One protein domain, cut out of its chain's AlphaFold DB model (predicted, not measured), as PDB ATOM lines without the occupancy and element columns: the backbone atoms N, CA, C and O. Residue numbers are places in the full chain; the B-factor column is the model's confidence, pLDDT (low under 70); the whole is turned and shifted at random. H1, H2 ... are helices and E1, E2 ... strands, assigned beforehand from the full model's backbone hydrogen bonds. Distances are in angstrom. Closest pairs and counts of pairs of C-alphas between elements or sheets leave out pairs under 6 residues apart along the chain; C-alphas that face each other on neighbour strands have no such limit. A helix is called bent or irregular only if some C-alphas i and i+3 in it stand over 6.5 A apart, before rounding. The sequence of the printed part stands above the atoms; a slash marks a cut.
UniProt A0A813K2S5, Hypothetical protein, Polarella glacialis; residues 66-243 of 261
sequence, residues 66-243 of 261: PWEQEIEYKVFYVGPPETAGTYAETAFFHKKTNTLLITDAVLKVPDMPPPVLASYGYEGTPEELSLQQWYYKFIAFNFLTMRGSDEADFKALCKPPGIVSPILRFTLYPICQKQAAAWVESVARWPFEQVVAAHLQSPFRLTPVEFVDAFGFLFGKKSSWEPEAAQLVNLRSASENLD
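Overview. This is residues 66 to 243 of the 261 residues of the protein "Hypothetical protein" of Polarella glacialis (UniProt A0A813K2S5). A twisted four-stranded sheet with helix H5 along one face, and H6 and H7 packed on H5, makes one side of the domain; helices H1, H2 and H3 with their links make a looser second side, away from the sheet. H4 lies between the two sides, touching the end of H2, and H8 crosses H4 near the last printed residue. The printed part has 178 residues, with eight named helices and four named strands in the order E1 E2 E3 H1 H2 H3 H4 H5 E4 H6 H7 H8, of mixed class. The sheet is mixed, in the order E1, E2, E3, E4. The whole is compact, with a radius of gyration of the C-alphas of 16.8 A and spans of 44 by 36 by 28 A.

Along the chain. E1, residues 71 to 78, begins at C-alpha 71 (21.420, -10.905, 232.093) and is 22.9 A long. E2 is residues 87 to 94, 23.4 A, and E3 residues 99 to 102. H1 is residues 115 to 119, H2 residues 131 to 143, 17.4 A, H3 residues 151 to 158 and H4 residues 166 to 172. H4 is neither bent nor irregular, but only just: C-alphas 169 and 172 are 6.3 A apart. H5 is residues 177 to 187, 15.3 A, E4 residues 194 to 197, H6 residues 208 to 214 and H7 residues 216 to 219. H8, residues 229 to 242, is 20.1 A long and ends at C-alpha 242 (2.137, 9.225, 210.712).

Arrangement. E1, E2 and E3 form a meander, each strand the antiparallel neighbour of the one before, with N 74 and O 91 at 2.8 A and N 101 and O 92 at 2.8 A. E3 and E4 are parallel, with N 196 and O 100 at 2.8 A, in a strand-helix-strand unit, two parallel neighbour strands with H1 to H5 between them along the chain. H5 is on the sheet at a height of 9.6 A, two layers, and runs along the strands. H5 touches H7, closest C-alphas Ala 181 and Leu 218, 5.8 A. H5 and H6 only just touch, with 3 pairs of C-alphas within 8 A, the closest Val 184 and Val 212, 6.7 A. With residues 142 to 143 alone H2 touches H4, closest C-alphas Phe 143 and Pro 166, 5.7 A, at a shallow tilt of 13 degrees. With residues 135 to 139 alone H2 only just touches H3, with 3 pairs within 8 A, closest C-alphas Tyr 135 and Phe 154, 6.4 A. With residues 235 to 239 alone H8 touches H4, closest C-alphas Thr 171 and Ser 239, 5.6 A, at a steep tilt of 45 degrees. H1 touches no helix. Every O i to N i+4 pair is within hydrogen-bond range in H2, H3, H4, H5, H6 and H8; H1 has 0 of 1, but 2 of 2 O i to N i+3 pairs, and H7 is too short for an O i to N i+4 pair.

Size, cuts and confidence. The C-alphas of Pro 66 and Gly 148, the two farthest apart, are 50.0 A apart. The printed part has no cut. The links E3 to H1 and H1 to H2 are long. Mean pLDDT of the printed part is 82.4; 34 residues are under 70, among them residues 139 to 150 and 228 to 243.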
ATOM      1  N   PRO A  66      28.184  -4.682 233.951       80.50
ATOM      2  CA  PRO A  66      28.707  -5.619 234.950       80.50
ATOM      3  C   PRO A  66      27.761  -6.792 235.252       80.50
ATOM      4  O   PRO A  66      28.190  -7.806 235.795       80.50
ATOM      5  N   TRP A  67      26.484  -6.677 234.877       84.75
ATOM      6  CA  TRP A  67      25.464  -7.718 235.009       84.75
ATOM      7  C   TRP A  67      25.322  -8.621 233.769       84.75
ATOM      8  O   TRP A  67      24.515  -9.548 233.797       84.75
ATOM      9  N   GLU A  68      26.088  -8.402 232.691       86.56
ATOM     10  CA  GLU A  68      25.933  -9.127 231.412       86.56
ATOM     11  C   GLU A  68      26.067 -10.655 231.553       86.56
ATOM     12  O   GLU A  68      25.449 -11.437 230.826       86.56
ATOM     13  N   GLN A  69      26.855 -11.106 232.533       89.38
ATOM     14  CA  GLN A  69      27.026 -12.532 232.806       89.38
ATOM     15  C   GLN A  69      25.737 -13.199 233.307       89.38
ATOM     16  O   GLN A  69      25.536 -14.384 233.038       89.38
ATOM     17  N   GLU A  70      24.861 -12.454 233.986       90.94
ATOM     18  CA  GLU A  70      23.584 -12.931 234.535       90.94
ATOM     19  C   GLU A  70      22.397 -12.598 233.623       90.94
ATOM     20  O   GLU A  70      21.455 -13.390 233.500       90.94
ATOM     21  N   ILE A  71      22.455 -11.432 232.975       93.38
ATOM     22  CA  ILE A  71      21.420 -10.905 232.093       93.38
ATOM     23  C   ILE A  71      22.074 -10.557 230.753       93.38
ATOM     24  O   ILE A  71      22.737  -9.534 230.622       93.38
ATOM     25  N   GLU A  72      21.881 -11.402 229.745       94.88
ATOM     26  CA  GLU A  72      22.304 -11.067 228.380       94.88
ATOM     27  C   GLU A  72      21.347 -10.043 227.764       94.88
ATOM     28  O   GLU A  72      20.194  -9.943 228.179       94.88
ATOM     29  N   TYR A  73      21.792  -9.305 226.748       94.19
ATOM     30  CA  TYR A  73      20.935  -8.362 226.031       94.19
ATOM     31  C   TYR A  73      21.224  -8.351 224.525       94.19
ATOM     32  O   TYR A  73      22.313  -8.700 224.074       94.19
ATOM     33  N   LYS A  74      20.213  -7.980 223.737       95.12
ATOM     34  CA  LYS A  74      20.257  -7.865 222.274       95.12
ATOM     35  C   LYS A  74      19.501  -6.619 221.858       95.12
ATOM     36  O   LYS A  74      18.284  -6.534 222.024       95.12
ATOM     37  N   VAL A  75      20.233  -5.671 221.290       92.38
ATOM     38  CA  VAL A  75      19.690  -4.395 220.829       92.38
ATOM     39  C   VAL A  75      19.208  -4.534 219.388       92.38
ATOM     40  O   VAL A  75      19.957  -4.950 218.507       92.38
ATOM     41  N   PHE A  76      17.963  -4.152 219.149       91.94
ATOM     42  CA  PHE A  76      17.441  -3.798 217.843       91.94
ATOM     43  C   PHE A  76      17.478  -2.282 217.720       91.94
ATOM     44  O   PHE A  76      16.826  -1.585 218.492       91.94
ATOM     45  N   TYR A  77      18.244  -1.770 216.764       89.06
ATOM     46  CA  TYR A  77      18.319  -0.344 216.485       89.06
ATOM     47  C   TYR A  77      18.255  -0.105 214.982       89.06
ATOM     48  O   TYR A  77      18.970  -0.753 214.217       89.06
ATOM     49  N   VAL A  78      17.415   0.840 214.578       84.19
ATOM     50  CA  VAL A  78      17.327   1.354 213.209       84.19
ATOM     51  C   VAL A  78      17.245   2.878 213.250       84.19
ATOM     52  O   VAL A  78      16.827   3.465 214.249       84.19
ATOM     53  N   GLY A  79      17.683   3.540 212.189       81.62
ATOM     54  CA  GLY A  79      17.656   4.993 212.085       81.62
ATOM     55  C   GLY A  79      17.764   5.445 210.638       81.62
ATOM     56  O   GLY A  79      17.673   4.614 209.740       81.62
ATOM     57  N   PRO A  80      17.946   6.749 210.392       75.44
ATOM     58  CA  PRO A  80      18.192   7.241 209.044       75.44
ATOM     59  C   PRO A  80      19.463   6.616 208.432       75.44
ATOM     60  O   PRO A  80      20.468   6.510 209.143       75.44
ATOM     61  N   PRO A  81      19.466   6.282 207.123       77.31
ATOM     62  CA  PRO A  81      18.412   6.561 206.140       77.31
ATOM     63  C   PRO A  81      17.284   5.515 206.065       77.31
ATOM     64  O   PRO A  81      16.333   5.732 205.320       77.31
ATOM     65  N   GLU A  82      17.369   4.394 206.783       72.50
ATOM     66  CA  GLU A  82      16.381   3.312 206.706       72.50
ATOM     67  C   GLU A  82      15.001   3.743 207.211       72.50
ATOM     68  O   GLU A  82      13.992   3.339 206.644       72.50
ATOM     69  N   THR A  83      14.944   4.571 208.254       68.56
ATOM     70  CA  THR A  83      13.703   5.099 208.838       68.56
ATOM     71  C   THR A  83      13.767   6.623 208.985       68.56
ATOM     72  O   THR A  83      14.842   7.190 209.172       68.56
ATOM     73  N   ALA A  84      12.617   7.311 208.933       66.06
ATOM     74  CA  ALA A  84      12.554   8.774 209.079       66.06
ATOM     75  C   ALA A  84      12.995   9.262 210.475       66.06
ATOM     76  O   ALA A  84      13.572  10.339 210.617       66.06
ATOM     77  N   GLY A  85      12.739   8.452 211.506       71.00
ATOM     78  CA  GLY A  85      13.245   8.629 212.867       71.00
ATOM     79  C   GLY A  85      14.226   7.523 213.245       71.00
ATOM     80  O   GLY A  85      14.494   6.621 212.459       71.00
ATOM     81  N   THR A  86      14.754   7.561 214.465       73.19
ATOM     82  CA  THR A  86      15.407   6.372 215.037       73.19
ATOM     83  C   THR A  86      14.335   5.439 215.595       73.19
ATOM     84  O   THR A  86      13.242   5.904 215.881       73.19
ATOM     85  N   TYR A  87      14.642   4.158 215.803       79.62
ATOM     86  CA  TYR A  87      13.884   3.208 216.627       79.62
ATOM     87  C   TYR A  87      14.841   2.292 217.379       79.62
ATOM     88  O   TYR A  87      15.820   1.826 216.800       79.62
ATOM     89  N   ALA A  88      14.556   2.035 218.657       83.94
ATOM     90  CA  ALA A  88      15.331   1.101 219.463       83.94
ATOM     91  C   ALA A  88      14.448   0.233 220.364       83.94
ATOM     92  O   ALA A  88      13.599   0.746 221.090       83.94
ATOM     93  N   GLU A  89      14.708  -1.065 220.370       86.25
ATOM     94  CA  GLU A  89      14.152  -2.056 221.291       86.25
ATOM     95  C   GLU A  89      15.332  -2.872 221.816       86.25
ATOM     96  O   GLU A  89      16.221  -3.234 221.050       86.25
ATOM     97  N   THR A  90      15.367  -3.172 223.108       90.50
ATOM     98  CA  THR A  90      16.412  -4.044 223.644       90.50
ATOM     99  C   THR A  90      15.741  -5.192 224.354       90.50
ATOM    100  O   THR A  90      15.048  -4.972 225.332       90.50
ATOM    101  N   ALA A  91      15.970  -6.412 223.876       94.19
ATOM    102  CA  ALA A  91      15.558  -7.625 224.562       94.19
ATOM    103  C   ALA A  91      16.645  -8.038 225.551       94.19
ATOM    104  O   ALA A  91      17.832  -7.955 225.233       94.19
ATOM    105  N   PHE A  92      16.254  -8.505 226.730       95.25
ATOM    106  CA  PHE A  92      17.193  -8.973 227.744       95.25
ATOM    107  C   PHE A  92      16.771 -10.356 228.218       95.25
ATOM    108  O   PHE A  92      15.586 -10.654 228.331       95.25
ATOM    109  N   PHE A  93      17.745 -11.201 228.517       97.00
ATOM    110  CA  PHE A  93      17.529 -12.579 228.910       97.00
ATOM    111  C   PHE A  93      18.164 -12.849 230.263       97.00
ATOM    112  O   PHE A  93      19.387 -12.901 230.395       97.00
ATOM    113  N   HIS A  94      17.319 -13.050 231.269       96.69
ATOM    114  CA  HIS A  94      17.760 -13.446 232.596       96.69
ATOM    115  C   HIS A  94      17.949 -14.967 232.645       96.69
ATOM    116  O   HIS A  94      16.980 -15.734 232.675       96.69
ATOM    117  N   LYS A  95      19.215 -15.400 232.674       96.06
ATOM    118  CA  LYS A  95      19.615 -16.807 232.484       96.06
ATOM    119  C   LYS A  95      19.065 -17.734 233.556       96.06
ATOM    120  O   LYS A  95      18.665 -18.853 233.266       96.06
ATOM    121  N   LYS A  96      19.040 -17.274 234.810       96.75
ATOM    122  CA  LYS A  96      18.655 -18.107 235.957       96.75
ATOM    123  C   LYS A  96      17.190 -18.544 235.908       96.75
ATOM    124  O   LYS A  96      16.867 -19.614 236.412       96.75
ATOM    125  N   THR A  97      16.309 -17.708 235.359       96.56
ATOM    126  CA  THR A  97      14.856 -17.960 235.340       96.56
ATOM    127  C   THR A  97      14.310 -18.234 233.946       96.56
ATOM    128  O   THR A  97      13.092 -18.331 233.797       96.56
ATOM    129  N   ASN A  98      15.184 -18.326 232.934       97.94
ATOM    130  CA  ASN A  98      14.801 -18.447 231.530       97.94
ATOM    131  C   ASN A  98      13.738 -17.404 231.140       97.94
ATOM    132  O   ASN A  98      12.713 -17.726 230.535       97.94
ATOM    133  N   THR A  99      13.950 -16.147 231.537       98.00
ATOM    134  CA  THR A  99      12.975 -15.069 231.331       98.00
ATOM    135  C   THR A  99      13.478 -14.092 230.288       98.00
ATOM    136  O   THR A  99      14.558 -13.518 230.445       98.00
ATOM    137  N   LEU A 100      12.670 -13.876 229.255       97.81
ATOM    138  CA  LEU A 100      12.842 -12.786 228.308       97.81
ATOM    139  C   LEU A 100      12.148 -11.536 228.859       97.81
ATOM    140  O   LEU A 100      10.971 -11.563 229.203       97.81
ATOM    141  N   LEU A 101      12.873 -10.434 228.947       95.12
ATOM    142  CA  LEU A 101      12.326  -9.114 229.210       95.12
ATOM    143  C   LEU A 101      12.263  -8.371 227.869       95.12
ATOM    144  O   LEU A 101      13.202  -8.462 227.070       95.12
ATOM    145  N   ILE A 102      11.148  -7.696 227.591       89.00
ATOM    146  CA  ILE A 102      10.894  -7.009 226.312       89.00
ATOM    147  C   ILE A 102       9.966  -5.802 226.523       89.00
ATOM    148  O   ILE A 102       9.150  -5.826 227.441       89.00
ATOM    149  N   THR A 103      10.089  -4.722 225.737       81.25
ATOM    150  CA  THR A 103       9.093  -3.628 225.780       81.25
ATOM    151  C   THR A 103       7.858  -4.009 224.973       81.25
ATOM    152  O   THR A 103       6.958  -4.667 225.497       81.25
ATOM    153  N   ASP A 104       7.841  -3.634 223.692       78.81
ATOM    154  CA  ASP A 104       6.606  -3.520 222.911       78.81
ATOM    155  C   ASP A 104       6.602  -4.497 221.732       78.81
ATOM    156  O   ASP A 104       5.599  -4.655 221.035       78.81
ATOM    157  N   ALA A 105       7.726  -5.186 221.516       88.50
ATOM    158  CA  ALA A 105       7.902  -6.122 220.416       88.50
ATOM    159  C   ALA A 105       6.916  -7.301 220.476       88.50
ATOM    160  O   ALA A 105       6.425  -7.728 219.434       88.50
ATOM    161  N   VAL A 106       6.596  -7.816 221.669       91.50
ATOM    162  CA  VAL A 106       5.577  -8.859 221.851       91.50
ATOM    163  C   VAL A 106       4.736  -8.587 223.091       91.50
ATOM    164  O   VAL A 106       5.241  -8.189 224.138       91.50
ATOM    165  N   LEU A 107       3.439  -8.825 222.958       89.69
ATOM    166  CA  LEU A 107       2.411  -8.520 223.934       89.69
ATOM    167  C   LEU A 107       1.533  -9.749 224.171       89.69
ATOM    168  O   LEU A 107       1.279 -10.534 223.254       89.69
ATOM    169  N   LYS A 108       0.992  -9.867 225.385       91.62
ATOM    170  CA  LYS A 108      -0.117 -10.773 225.690       91.62
ATOM    171  C   LYS A 108      -1.342  -9.964 226.082       91.62
ATOM    172  O   LYS A 108      -1.301  -9.176 227.026       91.62
ATOM    173  N   VAL A 109      -2.430 -10.169 225.343       88.94
ATOM    174  CA  VAL A 109      -3.720  -9.529 225.606       88.94
ATOM    175  C   VAL A 109      -4.456 -10.327 226.685       88.94
ATOM    176  O   VAL A 109      -4.741 -11.505 226.452       88.94
ATOM    177  N   PRO A 110      -4.737  -9.730 227.857       89.75
ATOM    178  CA  PRO A 110      -5.569 -10.361 228.867       89.75
ATOM    179  C   PRO A 110      -7.044 -10.260 228.472       89.75
ATOM    180  O   PRO A 110      -7.500  -9.225 227.980       89.75
ATOM    181  N   ASP A 111      -7.793 -11.326 228.728       88.56
ATOM    182  CA  ASP A 111      -9.242 -11.391 228.521       88.56
ATOM    183  C   ASP A 111     -10.020 -10.486 229.491       88.56
ATOM    184  O   ASP A 111     -11.081  -9.969 229.146       88.56
ATOM    185  N   MET A 112      -9.447 -10.236 230.669       88.06
ATOM    186  CA  MET A 112      -9.946  -9.305 231.677       88.06
ATOM    187  C   MET A 112      -9.115  -8.009 231.713       88.06
ATOM    188  O   MET A 112      -7.904  -8.046 231.478       88.06
ATOM    189  N   PRO A 113      -9.714  -6.855 232.067       85.19
ATOM    190  CA  PRO A 113      -8.965  -5.624 232.278       85.19
ATOM    191  C   PRO A 113      -7.893  -5.816 233.363       85.19
ATOM    192  O   PRO A 113      -8.208  -6.279 234.462       85.19
ATOM    193  N   PRO A 114      -6.633  -5.426 233.101       82.00
ATOM    194  CA  PRO A 114      -5.604  -5.402 234.129       82.00
ATOM    195  C   PRO A 114      -6.028  -4.543 235.331       82.00
ATOM    196  O   PRO A 114      -6.475  -3.412 235.121       82.00
ATOM    197  N   PRO A 115      -5.799  -4.989 236.582       81.12
ATOM    198  CA  PRO A 115      -6.183  -4.229 237.776       81.12
ATOM    199  C   PRO A 115      -5.615  -2.805 237.818       81.12
ATOM    200  O   PRO A 115      -6.258  -1.889 238.322       81.12
ATOM    201  N   VAL A 116      -4.429  -2.587 237.235       77.69
ATOM    202  CA  VAL A 116      -3.799  -1.259 237.146       77.69
ATOM    203  C   VAL A 116      -4.651  -0.248 236.371       77.69
ATOM    204  O   VAL A 116      -4.549   0.949 236.616       77.69
ATOM    205  N   LEU A 117      -5.530  -0.690 235.467       74.31
ATOM    206  CA  LEU A 117      -6.408   0.223 234.737       74.31
ATOM    207  C   LEU A 117      -7.495   0.826 235.625       74.31
ATOM    208  O   LEU A 117      -7.938   1.932 235.329       74.31
ATOM    209  N   ALA A 118      -7.854   0.183 236.741       74.75
ATOM    210  CA  ALA A 118      -8.835   0.731 237.674       74.75
ATOM    211  C   ALA A 118      -8.378   2.068 238.288       74.75
ATOM    212  O   ALA A 118      -9.199   2.939 238.557       74.75
ATOM    213  N   SER A 119      -7.064   2.294 238.441       73.81
ATOM    214  CA  SER A 119      -6.557   3.589 238.923       73.81
ATOM    215  C   SER A 119      -6.680   4.724 237.902       73.81
ATOM    216  O   SER A 119      -6.560   5.887 238.277       73.81
ATOM    217  N   TYR A 120      -6.894   4.398 236.623       67.56
ATOM    218  CA  TYR A 120      -7.042   5.371 235.536       67.56
ATOM    219  C   TYR A 120      -8.494   5.519 235.070       67.56
ATOM    220  O   TYR A 120      -8.871   6.593 234.606       67.56
ATOM    221  N   GLY A 121      -9.295   4.455 235.177       68.94
ATOM    222  CA  GLY A 121     -10.687   4.436 234.745       68.94
ATOM    223  C   GLY A 121     -10.903   4.532 233.239       68.94
ATOM    224  O   GLY A 121      -9.961   4.542 232.435       68.94
ATOM    225  N   TYR A 122     -12.176   4.613 232.834       66.44
ATOM    226  CA  TYR A 122     -12.516   4.751 231.421       66.44
ATOM    227  C   TYR A 122     -12.327   6.187 230.904       66.44
ATOM    228  O   TYR A 122     -11.699   6.378 229.859       66.44
ATOM    229  N   GLU A 123     -12.765   7.191 231.664       71.81
ATOM    230  CA  GLU A 123     -12.723   8.615 231.276       71.81
ATOM    231  C   GLU A 123     -11.750   9.454 232.123       71.81
ATOM    232  O   GLU A 123     -11.850  10.675 232.179       71.81
ATOM    233  N   GLY A 124     -10.787   8.812 232.793       69.31
ATOM    234  CA  GLY A 124      -9.901   9.489 233.750       69.31
ATOM    235  C   GLY A 124     -10.457   9.538 235.177       69.31
ATOM    236  O   GLY A 124      -9.847  10.148 236.051       69.31
ATOM    237  N   THR A 125     -11.597   8.890 235.416       72.44
ATOM    238  CA  THR A 125     -12.237   8.710 236.721       72.44
ATOM    239  C   THR A 125     -11.889   7.338 237.293       72.44
ATOM    240  O   THR A 125     -12.308   6.350 236.702       72.44
ATOM    241  N   PRO A 126     -11.148   7.225 238.412       77.88
ATOM    242  CA  PRO A 126     -10.761   5.926 238.965       77.88
ATOM    243  C   PRO A 126     -11.975   5.029 239.257       77.88
ATOM    244  O   PRO A 126     -12.745   5.297 240.178       77.88
ATOM    245  N   GLU A 127     -12.140   3.975 238.463       81.06
ATOM    246  CA  GLU A 127     -13.227   2.998 238.550       81.06
ATOM    247  C   GLU A 127     -12.831   1.705 237.823       81.06
ATOM    248  O   GLU A 127     -11.968   1.717 236.939       81.06
ATOM    249  N   GLU A 128     -13.455   0.581 238.180       81.38
ATOM    250  CA  GLU A 128     -13.259  -0.676 237.455       81.38
ATOM    251  C   GLU A 128     -13.828  -0.580 236.035       81.38
ATOM    252  O   GLU A 128     -14.957  -0.140 235.824       81.38
ATOM    253  N   LEU A 129     -13.047  -1.025 235.049       81.81
ATOM    254  CA  LEU A 129     -13.497  -1.056 233.661       81.81
ATOM    255  C   LEU A 129     -14.410  -2.265 233.446       81.81
ATOM    256  O   LEU A 129     -14.047  -3.395 233.770       81.81
ATOM    257  N   SER A 130     -15.551  -2.046 232.795       85.12
ATOM    258  CA  SER A 130     -16.335  -3.146 232.236       85.12
ATOM    259  C   SER A 130     -15.557  -3.854 231.121       85.12
ATOM    260  O   SER A 130     -14.674  -3.272 230.483       85.12
ATOM    261  N   LEU A 131     -15.915  -5.106 230.821       82.19
ATOM    262  CA  LEU A 131     -15.314  -5.845 229.703       82.19
ATOM    263  C   LEU A 131     -15.467  -5.099 228.375       82.19
ATOM    264  O   LEU A 131     -14.514  -4.981 227.615       82.19
ATOM    265  N   GLN A 132     -16.633  -4.505 228.127       80.88
ATOM    266  CA  GLN A 132     -16.869  -3.736 226.910       80.88
ATOM    267  C   GLN A 132     -15.971  -2.487 226.828       80.88
ATOM    268  O   GLN A 132     -15.427  -2.178 225.767       80.88
ATOM    269  N   GLN A 133     -15.779  -1.787 227.950       82.06
ATOM    270  CA  GLN A 133     -14.860  -0.649 228.051       82.06
ATOM    271  C   GLN A 133     -13.401  -1.073 227.844       82.06
ATOM    272  O   GLN A 133     -12.644  -0.367 227.172       82.06
ATOM    273  N   TRP A 134     -13.014  -2.228 228.388       83.25
ATOM    274  CA  TRP A 134     -11.697  -2.818 228.181       83.25
ATOM    275  C   TRP A 134     -11.448  -3.125 226.705       83.25
ATOM    276  O   TRP A 134     -10.448  -2.669 226.153       83.25
ATOM    277  N   TYR A 135     -12.386  -3.811 226.050       78.56
ATOM    278  CA  TYR A 135     -12.277  -4.175 224.637       78.56
ATOM    279  C   TYR A 135     -12.097  -2.931 223.773       78.56
ATOM    280  O   TYR A 135     -11.166  -2.856 222.972       78.56
ATOM    281  N   TYR A 136     -12.938  -1.916 223.994       72.56
ATOM    282  CA  TYR A 136     -12.851  -0.661 223.260       72.56
ATOM    283  C   TYR A 136     -11.499   0.026 223.465       72.56
ATOM    284  O   TYR A 136     -10.853   0.410 222.491       72.56
ATOM    285  N   LYS A 137     -11.039   0.160 224.717       72.38
ATOM    286  CA  LYS A 137      -9.748   0.798 225.009       72.38
ATOM    287  C   LYS A 137      -8.578   0.040 224.409       72.38
ATOM    288  O   LYS A 137      -7.698   0.671 223.832       72.38
ATOM    289  N   PHE A 138      -8.551  -1.282 224.546       73.88
ATOM    290  CA  PHE A 138      -7.461  -2.100 224.036       73.88
ATOM    291  C   PHE A 138      -7.332  -1.972 222.514       73.88
ATOM    292  O   PHE A 138      -6.239  -1.689 222.014       73.88
ATOM    293  N   ILE A 139      -8.454  -2.122 221.800       66.62
ATOM    294  CA  ILE A 139      -8.506  -2.021 220.340       66.62
ATOM    295  C   ILE A 139      -8.152  -0.604 219.880       66.62
ATOM    296  O   ILE A 139      -7.296  -0.438 219.012       66.62
ATOM    297  N   ALA A 140      -8.736   0.423 220.503       62.84
ATOM    298  CA  ALA A 140      -8.442   1.811 220.162       62.84
ATOM    299  C   ALA A 140      -6.959   2.164 220.369       62.84
ATOM    300  O   ALA A 140      -6.382   2.868 219.547       62.84
ATOM    301  N   PHE A 141      -6.334   1.661 221.441       62.22
ATOM    302  CA  PHE A 141      -4.950   1.992 221.787       62.22
ATOM    303  C   PHE A 141      -3.917   1.260 220.921       62.22
ATOM    304  O   PHE A 141      -2.904   1.850 220.561       62.22
ATOM    305  N   ASN A 142      -4.154  -0.012 220.581       64.12
ATOM    306  CA  ASN A 142      -3.135  -0.847 219.931       64.12
ATOM    307  C   ASN A 142      -3.355  -1.066 218.432       64.12
ATOM    308  O   ASN A 142      -2.390  -1.361 217.735       64.12
ATOM    309  N   PHE A 143      -4.586  -0.943 217.928       62.16
ATOM    310  CA  PHE A 143      -4.907  -1.273 216.532       62.16
ATOM    311  C   PHE A 143      -5.202  -0.048 215.672       62.16
ATOM    312  O   PHE A 143      -5.335  -0.200 214.464       62.16
ATOM    313  N   LEU A 144      -5.307   1.156 216.253       55.03
ATOM    314  CA  LEU A 144      -5.682   2.385 215.529       55.03
ATOM    315  C   LEU A 144      -6.955   2.208 214.667       55.03
ATOM    316  O   LEU A 144      -7.191   2.948 213.715       55.03
ATOM    317  N   THR A 145      -7.793   1.217 214.983       50.00
ATOM    318  CA  THR A 145      -9.010   0.905 214.235       50.00
ATOM    319  C   THR A 145     -10.180   1.649 214.849       50.00
ATOM    320  O   THR A 145     -10.512   1.454 216.022       50.00
ATOM    321  N   MET A 146     -10.856   2.466 214.044       44.34
ATOM    322  CA  MET A 146     -12.154   3.010 214.413       44.34
ATOM    323  C   MET A 146     -13.271   1.994 214.152       44.34
ATOM    324  O   MET A 146     -13.425   1.499 213.043       44.34
ATOM    325  N   ARG A 147     -14.048   1.756 215.215       39.62
ATOM    326  CA  ARG A 147     -15.444   1.288 215.296       39.62
ATOM    327  C   ARG A 147     -15.890   0.192 214.320       39.62
ATOM    328  O   ARG A 147     -16.216   0.438 213.166       39.62
ATOM    329  N   GLY A 148     -16.056  -0.986 214.913       49.28
ATOM    330  CA  GLY A 148     -16.679  -2.175 214.337       49.28
ATOM    331  C   GLY A 148     -16.235  -3.473 215.017       49.28
ATOM    332  O   GLY A 148     -16.878  -4.489 214.808       49.28
ATOM    333  N   SER A 149     -15.174  -3.431 215.836       53.91
ATOM    334  CA  SER A 149     -14.554  -4.603 216.465       53.91
ATOM    335  C   SER A 149     -15.520  -5.303 217.413       53.91
ATOM    336  O   SER A 149     -15.807  -4.808 218.510       53.91
ATOM    337  N   ASP A 150     -16.033  -6.432 216.953       64.56
ATOM    338  CA  ASP A 150     -16.885  -7.308 217.724       64.56
ATOM    339  C   ASP A 150     -16.088  -7.971 218.862       64.56
ATOM    340  O   ASP A 150     -14.856  -7.997 218.916       64.56
ATOM    341  N   GLU A 151     -16.808  -8.498 219.843       72.19
ATOM    342  CA  GLU A 151     -16.214  -9.286 220.922       72.19
ATOM    343  C   GLU A 151     -15.405 -10.488 220.388       72.19
ATOM    344  O   GLU A 151     -14.506 -10.984 221.072       72.19
ATOM    345  N   ALA A 152     -15.700 -10.956 219.171       74.12
ATOM    346  CA  ALA A 152     -15.017 -12.080 218.550       74.12
ATOM    347  C   ALA A 152     -13.574 -11.730 218.154       74.12
ATOM    348  O   ALA A 152     -12.682 -12.528 218.445       74.12
ATOM    349  N   ASP A 153     -13.326 -10.541 217.602       73.50
ATOM    350  CA  ASP A 153     -12.002 -10.004 217.282       73.50
ATOM    351  C   ASP A 153     -11.135  -9.889 218.533       73.50
ATOM    352  O   ASP A 153     -10.006 -10.389 218.585       73.50
ATOM    353  N   PHE A 154     -11.682  -9.277 219.585       78.94
ATOM    354  CA  PHE A 154     -10.981  -9.156 220.858       78.94
ATOM    355  C   PHE A 154     -10.638 -10.539 221.432       78.94
ATOM    356  O   PHE A 154      -9.496 -10.810 221.814       78.94
ATOM    357  N   LYS A 155     -11.607 -11.463 221.432       81.12
ATOM    358  CA  LYS A 155     -11.379 -12.847 221.862       81.12
ATOM    359  C   LYS A 155     -10.350 -13.555 220.989       81.12
ATOM    360  O   LYS A 155      -9.581 -14.357 221.510       81.12
ATOM    361  N   ALA A 156     -10.316 -13.294 219.685       80.12
ATOM    362  CA  ALA A 156      -9.317 -13.853 218.785       80.12
ATOM    363  C   ALA A 156      -7.910 -13.358 219.140       80.12
ATOM    364  O   ALA A 156      -6.990 -14.166 219.168       80.12
ATOM    365  N   LEU A 157      -7.760 -12.084 219.508       82.88
ATOM    366  CA  LEU A 157      -6.497 -11.484 219.953       82.88
ATOM    367  C   LEU A 157      -6.002 -12.005 221.308       82.88
ATOM    368  O   LEU A 157      -4.798 -12.026 221.561       82.88
ATOM    369  N   CYS A 158      -6.910 -12.474 222.163       87.56
ATOM    370  CA  CYS A 158      -6.554 -13.083 223.445       87.56
ATOM    371  C   CYS A 158      -6.025 -14.521 223.308       87.56
ATOM    372  O   CYS A 158      -5.336 -14.999 224.211       87.56
ATOM    373  N   LYS A 159      -6.330 -15.234 222.213       89.50
ATOM    374  CA  LYS A 159      -5.979 -16.661 222.045       89.50
ATOM    375  C   LYS A 159      -4.479 -16.928 221.854       89.50
ATOM    376  O   LYS A 159      -3.987 -17.847 222.508       89.50
ATOM    377  N   PRO A 160      -3.741 -16.188 221.002       91.81
ATOM    378  CA  PRO A 160      -2.321 -16.434 220.779       91.81
ATOM    379  C   PRO A 160      -1.499 -16.378 222.073       91.81
ATOM    380  O   PRO A 160      -1.827 -15.606 222.981       91.81
ATOM    381  N   PRO A 161      -0.399 -17.145 222.171       93.44
ATOM    382  CA  PRO A 161       0.503 -17.074 223.321       93.44
ATOM    383  C   PRO A 161       1.201 -15.707 223.413       93.44
ATOM    384  O   PRO A 161       1.448 -15.210 224.507       93.44
ATOM    385  N   GLY A 162       1.430 -15.061 222.269       93.25
ATOM    386  CA  GLY A 162       1.877 -13.679 222.156       93.25
ATOM    387  C   GLY A 162       1.565 -13.129 220.768       93.25
ATOM    388  O   GLY A 162       1.474 -13.887 219.798       93.25
ATOM    389  N   ILE A 163       1.385 -11.815 220.682       91.19
ATOM    390  CA  ILE A 163       1.202 -11.072 219.432       91.19
ATOM    391  C   ILE A 163       2.225  -9.948 219.349       91.19
ATOM    392  O   ILE A 163       2.609  -9.375 220.365       91.19
ATOM    393  N   VAL A 164       2.643  -9.596 218.142       90.75
ATOM    394  CA  VAL A 164       3.442  -8.386 217.926       90.75
ATOM    395  C   VAL A 164       2.546  -7.160 218.053       90.75
ATOM    396  O   VAL A 164       1.404  -7.197 217.588       90.75
ATOM    397  N   SER A 165       3.053  -6.078 218.659       82.88
ATOM    398  CA  SER A 165       2.339  -4.795 218.697       82.88
ATOM    399  C   SER A 165       1.870  -4.414 217.284       82.88
ATOM    400  O   SER A 165       2.708  -4.295 216.383       82.88
ATOM    401  N   PRO A 166       0.556  -4.240 217.048       78.25
ATOM    402  CA  PRO A 166       0.040  -3.989 215.705       78.25
ATOM    403  C   PRO A 166       0.619  -2.714 215.099       78.25
ATOM    404  O   PRO A 166       0.975  -2.712 213.924       78.25
ATOM    405  N   ILE A 167       0.805  -1.664 215.905       75.62
ATOM    406  CA  ILE A 167       1.470  -0.435 215.458       75.62
ATOM    407  C   ILE A 167       2.854  -0.771 214.885       75.62
ATOM    408  O   ILE A 167       3.102  -0.489 213.718       75.62
ATOM    409  N   LEU A 168       3.718  -1.462 215.639       83.12
ATOM    410  CA  LEU A 168       5.060  -1.825 215.158       83.12
ATOM    411  C   LEU A 168       5.014  -2.721 213.914       83.12
ATOM    412  O   LEU A 168       5.808  -2.539 212.989       83.12
ATOM    413  N   ARG A 169       4.065  -3.665 213.873       85.31
ATOM    414  CA  ARG A 169       3.852  -4.577 212.743       85.31
ATOM    415  C   ARG A 169       3.548  -3.852 211.437       85.31
ATOM    416  O   ARG A 169       4.009  -4.319 210.398       85.31
ATOM    417  N   PHE A 170       2.786  -2.761 211.472       79.44
ATOM    418  CA  PHE A 170       2.328  -2.085 210.254       79.44
ATOM    419  C   PHE A 170       3.066  -0.792 209.926       79.44
ATOM    420  O   PHE A 170       3.083  -0.429 208.755       79.44
ATOM    421  N   THR A 171       3.695  -0.129 210.899       75.50
ATOM    422  CA  THR A 171       4.396   1.141 210.655       75.50
ATOM    423  C   THR A 171       5.910   0.974 210.584       75.50
ATOM    424  O   THR A 171       6.547   1.534 209.702       75.50
ATOM    425  N   LEU A 172       6.507   0.178 211.476       81.94
ATOM    426  CA  LEU A 172       7.962   0.098 211.607       81.94
ATOM    427  C   LEU A 172       8.554  -1.082 210.838       81.94
ATOM    428  O   LEU A 172       9.417  -0.917 209.978       81.94
ATOM    429  N   TYR A 173       8.109  -2.294 211.166       88.56
ATOM    430  CA  TYR A 173       8.716  -3.515 210.654       88.56
ATOM    431  C   TYR A 173       8.663  -3.690 209.128       88.56
ATOM    432  O   TYR A 173       9.594  -4.303 208.606       88.56
ATOM    433  N   PRO A 174       7.683  -3.147 208.377       86.12
ATOM    434  CA  PRO A 174       7.736  -3.175 206.915       86.12
ATOM    435  C   PRO A 174       8.927  -2.396 206.343       86.12
ATOM    436  O   PRO A 174       9.484  -2.788 205.320       86.12
ATOM    437  N   ILE A 175       9.349  -1.321 207.015       84.50
ATOM    438  CA  ILE A 175      10.438  -0.446 206.568       84.50
ATOM    439  C   ILE A 175      11.807  -1.092 206.845       84.50
ATOM    440  O   ILE A 175      12.743  -0.957 206.061       84.50
ATOM    441  N   CYS A 176      11.924  -1.857 207.934       88.25
ATOM    442  CA  CYS A 176      13.176  -2.472 208.388       88.25
ATOM    443  C   CYS A 176      13.102  -4.005 208.514       88.25
ATOM    444  O   CYS A 176      13.720  -4.607 209.398       88.25
ATOM    445  N   GLN A 177      12.353  -4.654 207.617       92.62
ATOM    446  CA  GLN A 177      11.987  -6.072 207.720       92.62
ATOM    447  C   GLN A 177      13.189  -7.007 207.904       92.62
ATOM    448  O   GLN A 177      13.145  -7.910 208.739       92.62
ATOM    449  N   LYS A 178      14.279  -6.800 207.151       94.00
ATOM    450  CA  LYS A 178      15.473  -7.663 207.220       94.00
ATOM    451  C   LYS A 178      16.179  -7.547 208.571       94.00
ATOM    452  O   LYS A 178      16.563  -8.559 209.151       94.00
ATOM    453  N   GLN A 179      16.334  -6.323 209.069       94.69
ATOM    454  CA  GLN A 179      16.962  -6.031 210.354       94.69
ATOM    455  C   GLN A 179      16.115  -6.591 211.502       94.69
ATOM    456  O   GLN A 179      16.652  -7.226 212.409       94.69
ATOM    457  N   ALA A 180      14.794  -6.414 211.429       94.62
ATOM    458  CA  ALA A 180      13.856  -6.956 212.404       94.62
ATOM    459  C   ALA A 180      13.889  -8.491 212.429       94.62
ATOM    460  O   ALA A 180      13.996  -9.079 213.501       94.62
ATOM    461  N   ALA A 181      13.874  -9.142 211.259       97.25
ATOM    462  CA  ALA A 181      13.937 -10.599 211.147       97.25
ATOM    463  C   ALA A 181      15.220 -11.162 211.776       97.25
ATOM    464  O   ALA A 181      15.153 -12.066 212.607       97.25
ATOM    465  N   ALA A 182      16.375 -10.572 211.450       97.75
ATOM    466  CA  ALA A 182      17.659 -10.980 212.015       97.75
ATOM    467  C   ALA A 182      17.697 -10.813 213.544       97.75
ATOM    468  O   ALA A 182      18.217 -11.674 214.257       97.75
ATOM    469  N   TRP A 183      17.119  -9.725 214.066       97.69
ATOM    470  CA  TRP A 183      17.026  -9.522 215.508       97.69
ATOM    471  C   TRP A 183      16.104 -10.549 216.174       97.69
ATOM    472  O   TRP A 183      16.518 -11.162 217.158       97.69
ATOM    473  N   VAL A 184      14.919 -10.815 215.615       98.12
ATOM    474  CA  VAL A 184      13.979 -11.837 216.116       98.12
ATOM    475  C   VAL A 184      14.640 -13.213 216.165       98.12
ATOM    476  O   VAL A 184      14.624 -13.863 217.210       98.12
ATOM    477  N   GLU A 185      15.289 -13.633 215.076       98.44
ATOM    478  CA  GLU A 185      16.038 -14.893 215.026       98.44
ATOM    479  C   GLU A 185      17.150 -14.927 216.073       98.44
ATOM    480  O   GLU A 185      17.387 -15.959 216.699       98.44
ATOM    481  N   SER A 186      17.837 -13.802 216.287       98.50
ATOM    482  CA  SER A 186      18.883 -13.720 217.297       98.50
ATOM    483  C   SER A 186      18.311 -13.896 218.705       98.50
ATOM    484  O   SER A 186      18.850 -14.705 219.460       98.50
ATOM    485  N   VAL A 187      17.218 -13.212 219.062       98.44
ATOM    486  CA  VAL A 187      16.550 -13.309 220.372       98.44
ATOM    487  C   VAL A 187      16.047 -14.729 220.611       98.44
ATOM    488  O   VAL A 187      16.294 -15.285 221.679       98.44
ATOM    489  N   ALA A 188      15.462 -15.358 219.590       98.31
ATOM    490  CA  ALA A 188      14.934 -16.719 219.652       98.31
ATOM    491  C   ALA A 188      15.997 -17.814 219.886       98.31
ATOM    492  O   ALA A 188      15.651 -18.965 220.138       98.31
ATOM    493  N   ARG A 189      17.298 -17.487 219.842       98.50
ATOM    494  CA  ARG A 189      18.366 -18.416 220.260       98.50
ATOM    495  C   ARG A 189      18.441 -18.600 221.775       98.50
ATOM    496  O   ARG A 189      19.073 -19.549 222.230       98.50
ATOM    497  N   TRP A 190      17.866 -17.687 222.557       98.62
ATOM    498  CA  TRP A 190      17.811 -17.844 224.007       98.62
ATOM    499  C   TRP A 190      16.706 -18.828 224.409       98.62
ATOM    500  O   TRP A 190      15.612 -18.760 223.853       98.62
ATOM    501  N   PRO A 191      16.943 -19.705 225.399       98.19
ATOM    502  CA  PRO A 191      15.979 -20.720 225.819       98.19
ATOM    503  C   PRO A 191      14.978 -20.166 226.848       98.19
ATOM    504  O   PRO A 191      14.844 -20.711 227.940       98.19
ATOM    505  N   PHE A 192      14.308 -19.049 226.553       98.50
ATOM    506  CA  PHE A 192      13.310 -18.492 227.471       98.50
ATOM    507  C   PHE A 192      12.008 -19.305 227.469       98.50
ATOM    508  O   PHE A 192      11.607 -19.866 226.456       98.50
ATOM    509  N   GLU A 193      11.330 -19.343 228.612       98.00
ATOM    510  CA  GLU A 193      10.050 -20.052 228.796       98.00
ATOM    511  C   GLU A 193       8.901 -19.095 229.152       98.00
ATOM    512  O   GLU A 193       7.726 -19.474 229.184       98.00
ATOM    513  N   GLN A 194       9.248 -17.843 229.440       97.38
ATOM    514  CA  GLN A 194       8.326 -16.792 229.835       97.38
ATOM    515  C   GLN A 194       8.851 -15.420 229.425       97.38
ATOM    516  O   GLN A 194      10.062 -15.202 229.307       97.38
ATOM    517  N   VAL A 195       7.914 -14.492 229.277       96.44
ATOM    518  CA  VAL A 195       8.156 -13.101 228.926       96.44
ATOM    519  C   VAL A 195       7.629 -12.181 230.019       96.44
ATOM    520  O   VAL A 195       6.516 -12.356 230.517       96.44
ATOM    521  N   VAL A 196       8.428 -11.175 230.360       94.12
ATOM    522  CA  VAL A 196       8.004  -9.981 231.092       94.12
ATOM    523  C   VAL A 196       7.974  -8.832 230.088       94.12
ATOM    524  O   VAL A 196       9.022  -8.299 229.722       94.12
ATOM    525  N   ALA A 197       6.774  -8.483 229.625       88.38
ATOM    526  CA  ALA A 197       6.554  -7.331 228.755       88.38
ATOM    527  C   ALA A 197       6.305  -6.057 229.575       88.38
ATOM    528  O   ALA A 197       5.846  -6.131 230.723       88.38
ATOM    529  N   ALA A 198       6.563  -4.892 228.977       78.06
ATOM    530  CA  ALA A 198       6.279  -3.593 229.593       78.06
ATOM    531  C   ALA A 198       4.782  -3.236 229.603       78.06
ATOM    532  O   ALA A 198       4.345  -2.389 230.390       78.06
ATOM    533  N   HIS A 199       3.988  -3.875 228.742       75.44
ATOM    534  CA  HIS A 199       2.575  -3.570 228.553       75.44
ATOM    535  C   HIS A 199       1.687  -4.814 228.678       75.44
ATOM    536  O   HIS A 199       2.074  -5.915 228.295       75.44
ATOM    537  N   LEU A 200       0.458  -4.591 229.163       82.56
ATOM    538  CA  LEU A 200      -0.620  -5.584 229.286       82.56
ATOM    539  C   LEU A 200      -0.323  -6.712 230.289       82.56
ATOM    540  O   LEU A 200       0.088  -6.441 231.417       82.56
ATOM    541  N   GLN A 201      -0.623  -7.964 229.930       87.06
ATOM    542  CA  GLN A 201      -0.399  -9.114 230.793       87.06
ATOM    543  C   GLN A 201       1.099  -9.395 230.905       87.06
ATOM    544  O   GLN A 201       1.778  -9.601 229.903       87.06
ATOM    545  N   SER A 202       1.603  -9.431 232.136       88.25
ATOM    546  CA  SER A 202       3.010  -9.684 232.432       88.25
ATOM    547  C   SER A 202       3.148 -10.213 233.868       88.25
ATOM    548  O   SER A 202       2.539  -9.632 234.771       88.25
ATOM    549  N   PRO A 203       3.912 -11.295 234.118       93.75
ATOM    550  CA  PRO A 203       4.554 -12.171 233.133       93.75
ATOM    551  C   PRO A 203       3.545 -13.052 232.368       93.75
ATOM    552  O   PRO A 203       2.405 -13.238 232.796       93.75
ATOM    553  N   PHE A 204       3.975 -13.640 231.250       94.69
ATOM    554  CA  PHE A 204       3.214 -14.662 230.522       94.69
ATOM    555  C   PHE A 204       4.126 -15.722 229.895       94.69
ATOM    556  O   PHE A 204       5.313 -15.493 229.675       94.69
ATOM    557  N   ARG A 205       3.574 -16.910 229.623       97.19
ATOM    558  CA  ARG A 205       4.315 -18.011 228.996       97.19
ATOM    559  C   ARG A 205       4.453 -17.753 227.496       97.19
ATOM    560  O   ARG A 205       3.451 -17.509 226.830       97.19
ATOM    561  N   LEU A 206       5.674 -17.845 226.985       97.44
ATOM    562  CA  LEU A 206       5.978 -17.774 225.559       97.44
ATOM    563  C   LEU A 206       7.323 -18.462 225.336       97.44
ATOM    564  O   LEU A 206       8.291 -18.159 226.031       97.44
ATOM    565  N   THR A 207       7.380 -19.385 224.386       98.25
ATOM    566  CA  THR A 207       8.614 -20.071 223.983       98.25
ATOM    567  C   THR A 207       9.299 -19.347 222.819       98.25
ATOM    568  O   THR A 207       8.669 -18.521 222.154       98.25
ATOM    569  N   PRO A 208      10.564 -19.666 222.486       98.50
ATOM    570  CA  PRO A 208      11.250 -19.032 221.364       98.50
ATOM    571  C   PRO A 208      10.608 -19.351 220.012       98.50
ATOM    572  O   PRO A 208      10.609 -18.510 219.119       98.50
ATOM    573  N   VAL A 209      10.011 -20.540 219.872       97.69
ATOM    574  CA  VAL A 209       9.256 -20.927 218.672       97.69
ATOM    575  C   VAL A 209       8.000 -20.072 218.540       97.69
ATOM    576  O   VAL A 209       7.807 -19.435 217.512       97.69
ATOM    577  N   GLU A 210       7.198 -19.971 219.603       97.81
ATOM    578  CA  GLU A 210       5.983 -19.144 219.602       97.81
ATOM    579  C   GLU A 210       6.296 -17.649 219.437       97.81
ATOM    580  O   GLU A 210       5.519 -16.911 218.834       97.81
ATOM    581  N   PHE A 211       7.443 -17.197 219.950       97.75
ATOM    582  CA  PHE A 211       7.950 -15.852 219.705       97.75
ATOM    583  C   PHE A 211       8.202 -15.637 218.213       97.75
ATOM    584  O   PHE A 211       7.652 -14.700 217.649       97.75
ATOM    585  N   VAL A 212       8.950 -16.519 217.542       97.62
ATOM    586  CA  VAL A 212       9.161 -16.431 216.085       97.62
ATOM    587  C   VAL A 212       7.837 -16.504 215.320       97.62
ATOM    588  O   VAL A 212       7.643 -15.732 214.381       97.62
ATOM    589  N   ASP A 213       6.905 -17.360 215.745       96.50
ATOM    590  CA  ASP A 213       5.575 -17.466 215.139       96.50
ATOM    591  C   ASP A 213       4.780 -16.159 215.272       96.50
ATOM    592  O   ASP A 213       4.084 -15.770 214.337       96.50
ATOM    593  N   ALA A 214       4.905 -15.411 216.372       95.56
ATOM    594  CA  ALA A 214       4.288 -14.085 216.492       95.56
ATOM    595  C   ALA A 214       4.810 -13.092 215.434       95.56
ATOM    596  O   ALA A 214       4.069 -12.215 214.984       95.56
ATOM    597  N   PHE A 215       6.052 -13.276 214.981       96.81
ATOM    598  CA  PHE A 215       6.708 -12.492 213.936       96.81
ATOM    599  C   PHE A 215       6.639 -13.134 212.539       96.81
ATOM    600  O   PHE A 215       7.366 -12.707 211.642       96.81
ATOM    601  N   GLY A 216       5.774 -14.132 212.313       95.69
ATOM    602  CA  GLY A 216       5.703 -14.885 211.051       95.69
ATOM    603  C   GLY A 216       5.671 -14.015 209.784       95.69
ATOM    604  O   GLY A 216       6.321 -14.354 208.789       95.69
ATOM    605  N   PHE A 217       5.013 -12.852 209.844       92.75
ATOM    606  CA  PHE A 217       4.948 -11.872 208.754       92.75
ATOM    607  C   PHE A 217       6.320 -11.374 208.264       92.75
ATOM    608  O   PHE A 217       6.467 -11.096 207.074       92.75
ATOM    609  N   LEU A 218       7.344 -11.309 209.125       95.31
ATOM    610  CA  LEU A 218       8.711 -10.942 208.725       95.31
ATOM    611  C   LEU A 218       9.343 -11.983 207.791       95.31
ATOM    612  O   LEU A 218      10.222 -11.651 206.996       95.31
ATOM    613  N   PHE A 219       8.871 -13.229 207.867       95.12
ATOM    614  CA  PHE A 219       9.417 -14.393 207.171       95.12
ATOM    615  C   PHE A 219       8.516 -14.887 206.029       95.12
ATOM    616  O   PHE A 219       8.696 -16.005 205.546       95.12
ATOM    617  N   GLY A 220       7.516 -14.095 205.619       91.06
ATOM    618  CA  GLY A 220       6.543 -14.499 204.595       91.06
ATOM    619  C   GLY A 220       5.632 -15.654 205.029       91.06
ATOM    620  O   GLY A 220       5.092 -16.369 204.186       91.06
ATOM    621  N   LYS A 221       5.478 -15.865 206.341       91.69
ATOM    622  CA  LYS A 221       4.604 -16.875 206.942       91.69
ATOM    623  C   LYS A 221       3.407 -16.203 207.607       91.69
ATOM    624  O   LYS A 221       3.408 -14.998 207.850       91.69
ATOM    625  N   LYS A 222       2.391 -17.002 207.935       88.19
ATOM    626  CA  LYS A 222       1.349 -16.557 208.862       88.19
ATOM    627  C   LYS A 222       1.951 -16.387 210.250       88.19
ATOM    628  O   LYS A 222       2.779 -17.192 210.668       88.19
ATOM    629  N   SER A 223       1.511 -15.346 210.928       89.19
ATOM    630  CA  SER A 223       1.852 -15.041 212.304       89.19
ATOM    631  C   SER A 223       0.843 -15.690 213.252       89.19
ATOM    632  O   SER A 223      -0.207 -16.175 212.822       89.19
ATOM    633  N   SER A 224       1.129 -15.661 214.552       83.19
ATOM    634  CA  SER A 224       0.224 -16.162 215.601       83.19
ATOM    635  C   SER A 224      -1.174 -15.514 215.575       83.19
ATOM    636  O   SER A 224      -2.152 -16.123 216.004       83.19
ATOM    637  N   TRP A 225      -1.271 -14.302 215.025       85.00
ATOM    638  CA  TRP A 225      -2.509 -13.603 214.700       85.00
ATOM    639  C   TRP A 225      -2.380 -12.909 213.341       85.00
ATOM    640  O   TRP A 225      -1.314 -12.398 213.001       85.00
ATOM    641  N   GLU A 226      -3.468 -12.844 212.577       81.75
ATOM    642  CA  GLU A 226      -3.527 -12.144 211.294       81.75
ATOM    643  C   GLU A 226      -4.692 -11.147 211.297       81.75
ATOM    644  O   GLU A 226      -5.794 -11.537 211.689       81.75
ATOM    645  N   PRO A 227      -4.472  -9.885 210.879       72.81
ATOM    646  CA  PRO A 227      -5.547  -8.910 210.755       72.81
ATOM    647  C   PRO A 227      -6.509  -9.274 209.629       72.81
ATOM    648  O   PRO A 227      -6.118  -9.824 208.594       72.81
ATOM    649  N   GLU A 228      -7.755  -8.842 209.769       69.44
ATOM    650  CA  GLU A 228      -8.684  -8.819 208.648       69.44
ATOM    651  C   GLU A 228      -8.351  -7.695 207.653       69.44
ATOM    652  O   GLU A 228      -7.730  -6.680 207.986       69.44
ATOM    653  N   ALA A 229      -8.822  -7.834 206.409       67.19
ATOM    654  CA  ALA A 229      -8.585  -6.854 205.347       67.19
ATOM    655  C   ALA A 229      -9.053  -5.433 205.722       67.19
ATOM    656  O   ALA A 229      -8.383  -4.458 205.387       67.19
ATOM    657  N   ALA A 230     -10.161  -5.305 206.458       63.41
ATOM    658  CA  ALA A 230     -10.670  -4.013 206.920       63.41
ATOM    659  C   ALA A 230      -9.753  -3.351 207.965       63.41
ATOM    660  O   ALA A 230      -9.533  -2.141 207.927       63.41
ATOM    661  N   GLN A 231      -9.160  -4.143 208.865       64.69
ATOM    662  CA  GLN A 231      -8.205  -3.654 209.863       64.69
ATOM    663  C   GLN A 231      -6.923  -3.148 209.181       64.69
ATOM    664  O   GLN A 231      -6.403  -2.093 209.545       64.69
ATOM    665  N   LEU A 232      -6.469  -3.841 208.128       64.50
ATOM    666  CA  LEU A 232      -5.322  -3.422 207.316       64.50
ATOM    667  C   LEU A 232      -5.526  -2.064 206.630       64.50
ATOM    668  O   LEU A 232      -4.568  -1.302 206.533       64.50
ATOM    669  N   VAL A 233      -6.737  -1.744 206.157       63.78
ATOM    670  CA  VAL A 233      -7.031  -0.437 205.534       63.78
ATOM    671  C   VAL A 233      -6.856   0.695 206.546       63.78
ATOM    672  O   VAL A 233      -6.134   1.649 206.271       63.78
ATOM    673  N   ASN A 234      -7.432   0.552 207.742       61.94
ATOM    674  CA  ASN A 234      -7.330   1.565 208.795       61.94
ATOM    675  C   ASN A 234      -5.884   1.773 209.258       61.94
ATOM    676  O   ASN A 234      -5.440   2.908 209.413       61.94
ATOM    677  N   LEU A 235      -5.133   0.684 209.431       59.41
ATOM    678  CA  LEU A 235      -3.729   0.735 209.837       59.41
ATOM    679  C   LEU A 235      -2.835   1.390 208.777       59.41
ATOM    680  O   LEU A 235      -1.933   2.145 209.132       59.41
ATOM    681  N   ARG A 236      -3.106   1.163 207.485       61.81
ATOM    682  CA  ARG A 236      -2.400   1.847 206.387       61.81
ATOM    683  C   ARG A 236      -2.697   3.339 206.376       61.81
ATOM    684  O   ARG A 236      -1.761   4.124 206.372       61.81
ATOM    685  N   SER A 237      -3.967   3.727 206.470       61.44
ATOM    686  CA  SER A 237      -4.343   5.141 206.554       61.44
ATOM    687  C   SER A 237      -3.770   5.817 207.803       61.44
ATOM    688  O   SER A 237      -3.381   6.981 207.753       61.44
ATOM    689  N   ALA A 238      -3.680   5.110 208.931       56.12
ATOM    690  CA  ALA A 238      -3.023   5.630 210.123       56.12
ATOM    691  C   ALA A 238      -1.506   5.789 209.913       56.12
ATOM    692  O   ALA A 238      -0.962   6.824 210.281       56.12
ATOM    693  N   SER A 239      -0.840   4.821 209.273       53.00
ATOM    694  CA  SER A 239       0.587   4.902 208.923       53.00
ATOM    695  C   SER A 239       0.893   6.068 207.980       53.00
ATOM    696  O   SER A 239       1.811   6.829 208.248       53.00
ATOM    697  N   GLU A 240       0.093   6.261 206.928       54.16
ATOM    698  CA  GLU A 240       0.251   7.367 205.968       54.16
ATOM    699  C   GLU A 240       0.085   8.738 206.638       54.16
ATOM    700  O   GLU A 240       0.758   9.705 206.288       54.16
ATOM    701  N   ASN A 241      -0.783   8.821 207.650       48.84
ATOM    702  CA  ASN A 241      -0.933  10.028 208.455       48.84
ATOM    703  C   ASN A 241       0.226  10.232 209.439       48.84
ATOM    704  O   ASN A 241       0.444  11.374 209.829       48.84
ATOM    705  N   LEU A 242       0.964   9.178 209.823       46.44
ATOM    706  CA  LEU A 242       2.137   9.225 210.712       46.44
ATOM    707  C   LEU A 242       3.433   9.679 210.007       46.44
ATOM    708  O   LEU A 242       4.385  10.040 210.699       46.44
ATOM    709  N   ASP A 243       3.452   9.742 208.671       38.78
ATOM    710  CA  ASP A 243       4.615  10.140 207.856       38.78
ATOM    711  C   ASP A 243       4.799  11.669 207.704       38.78
ATOM    712  O   ASP A 243       5.733  12.144 207.053       38.78
TER     713      ASP A 243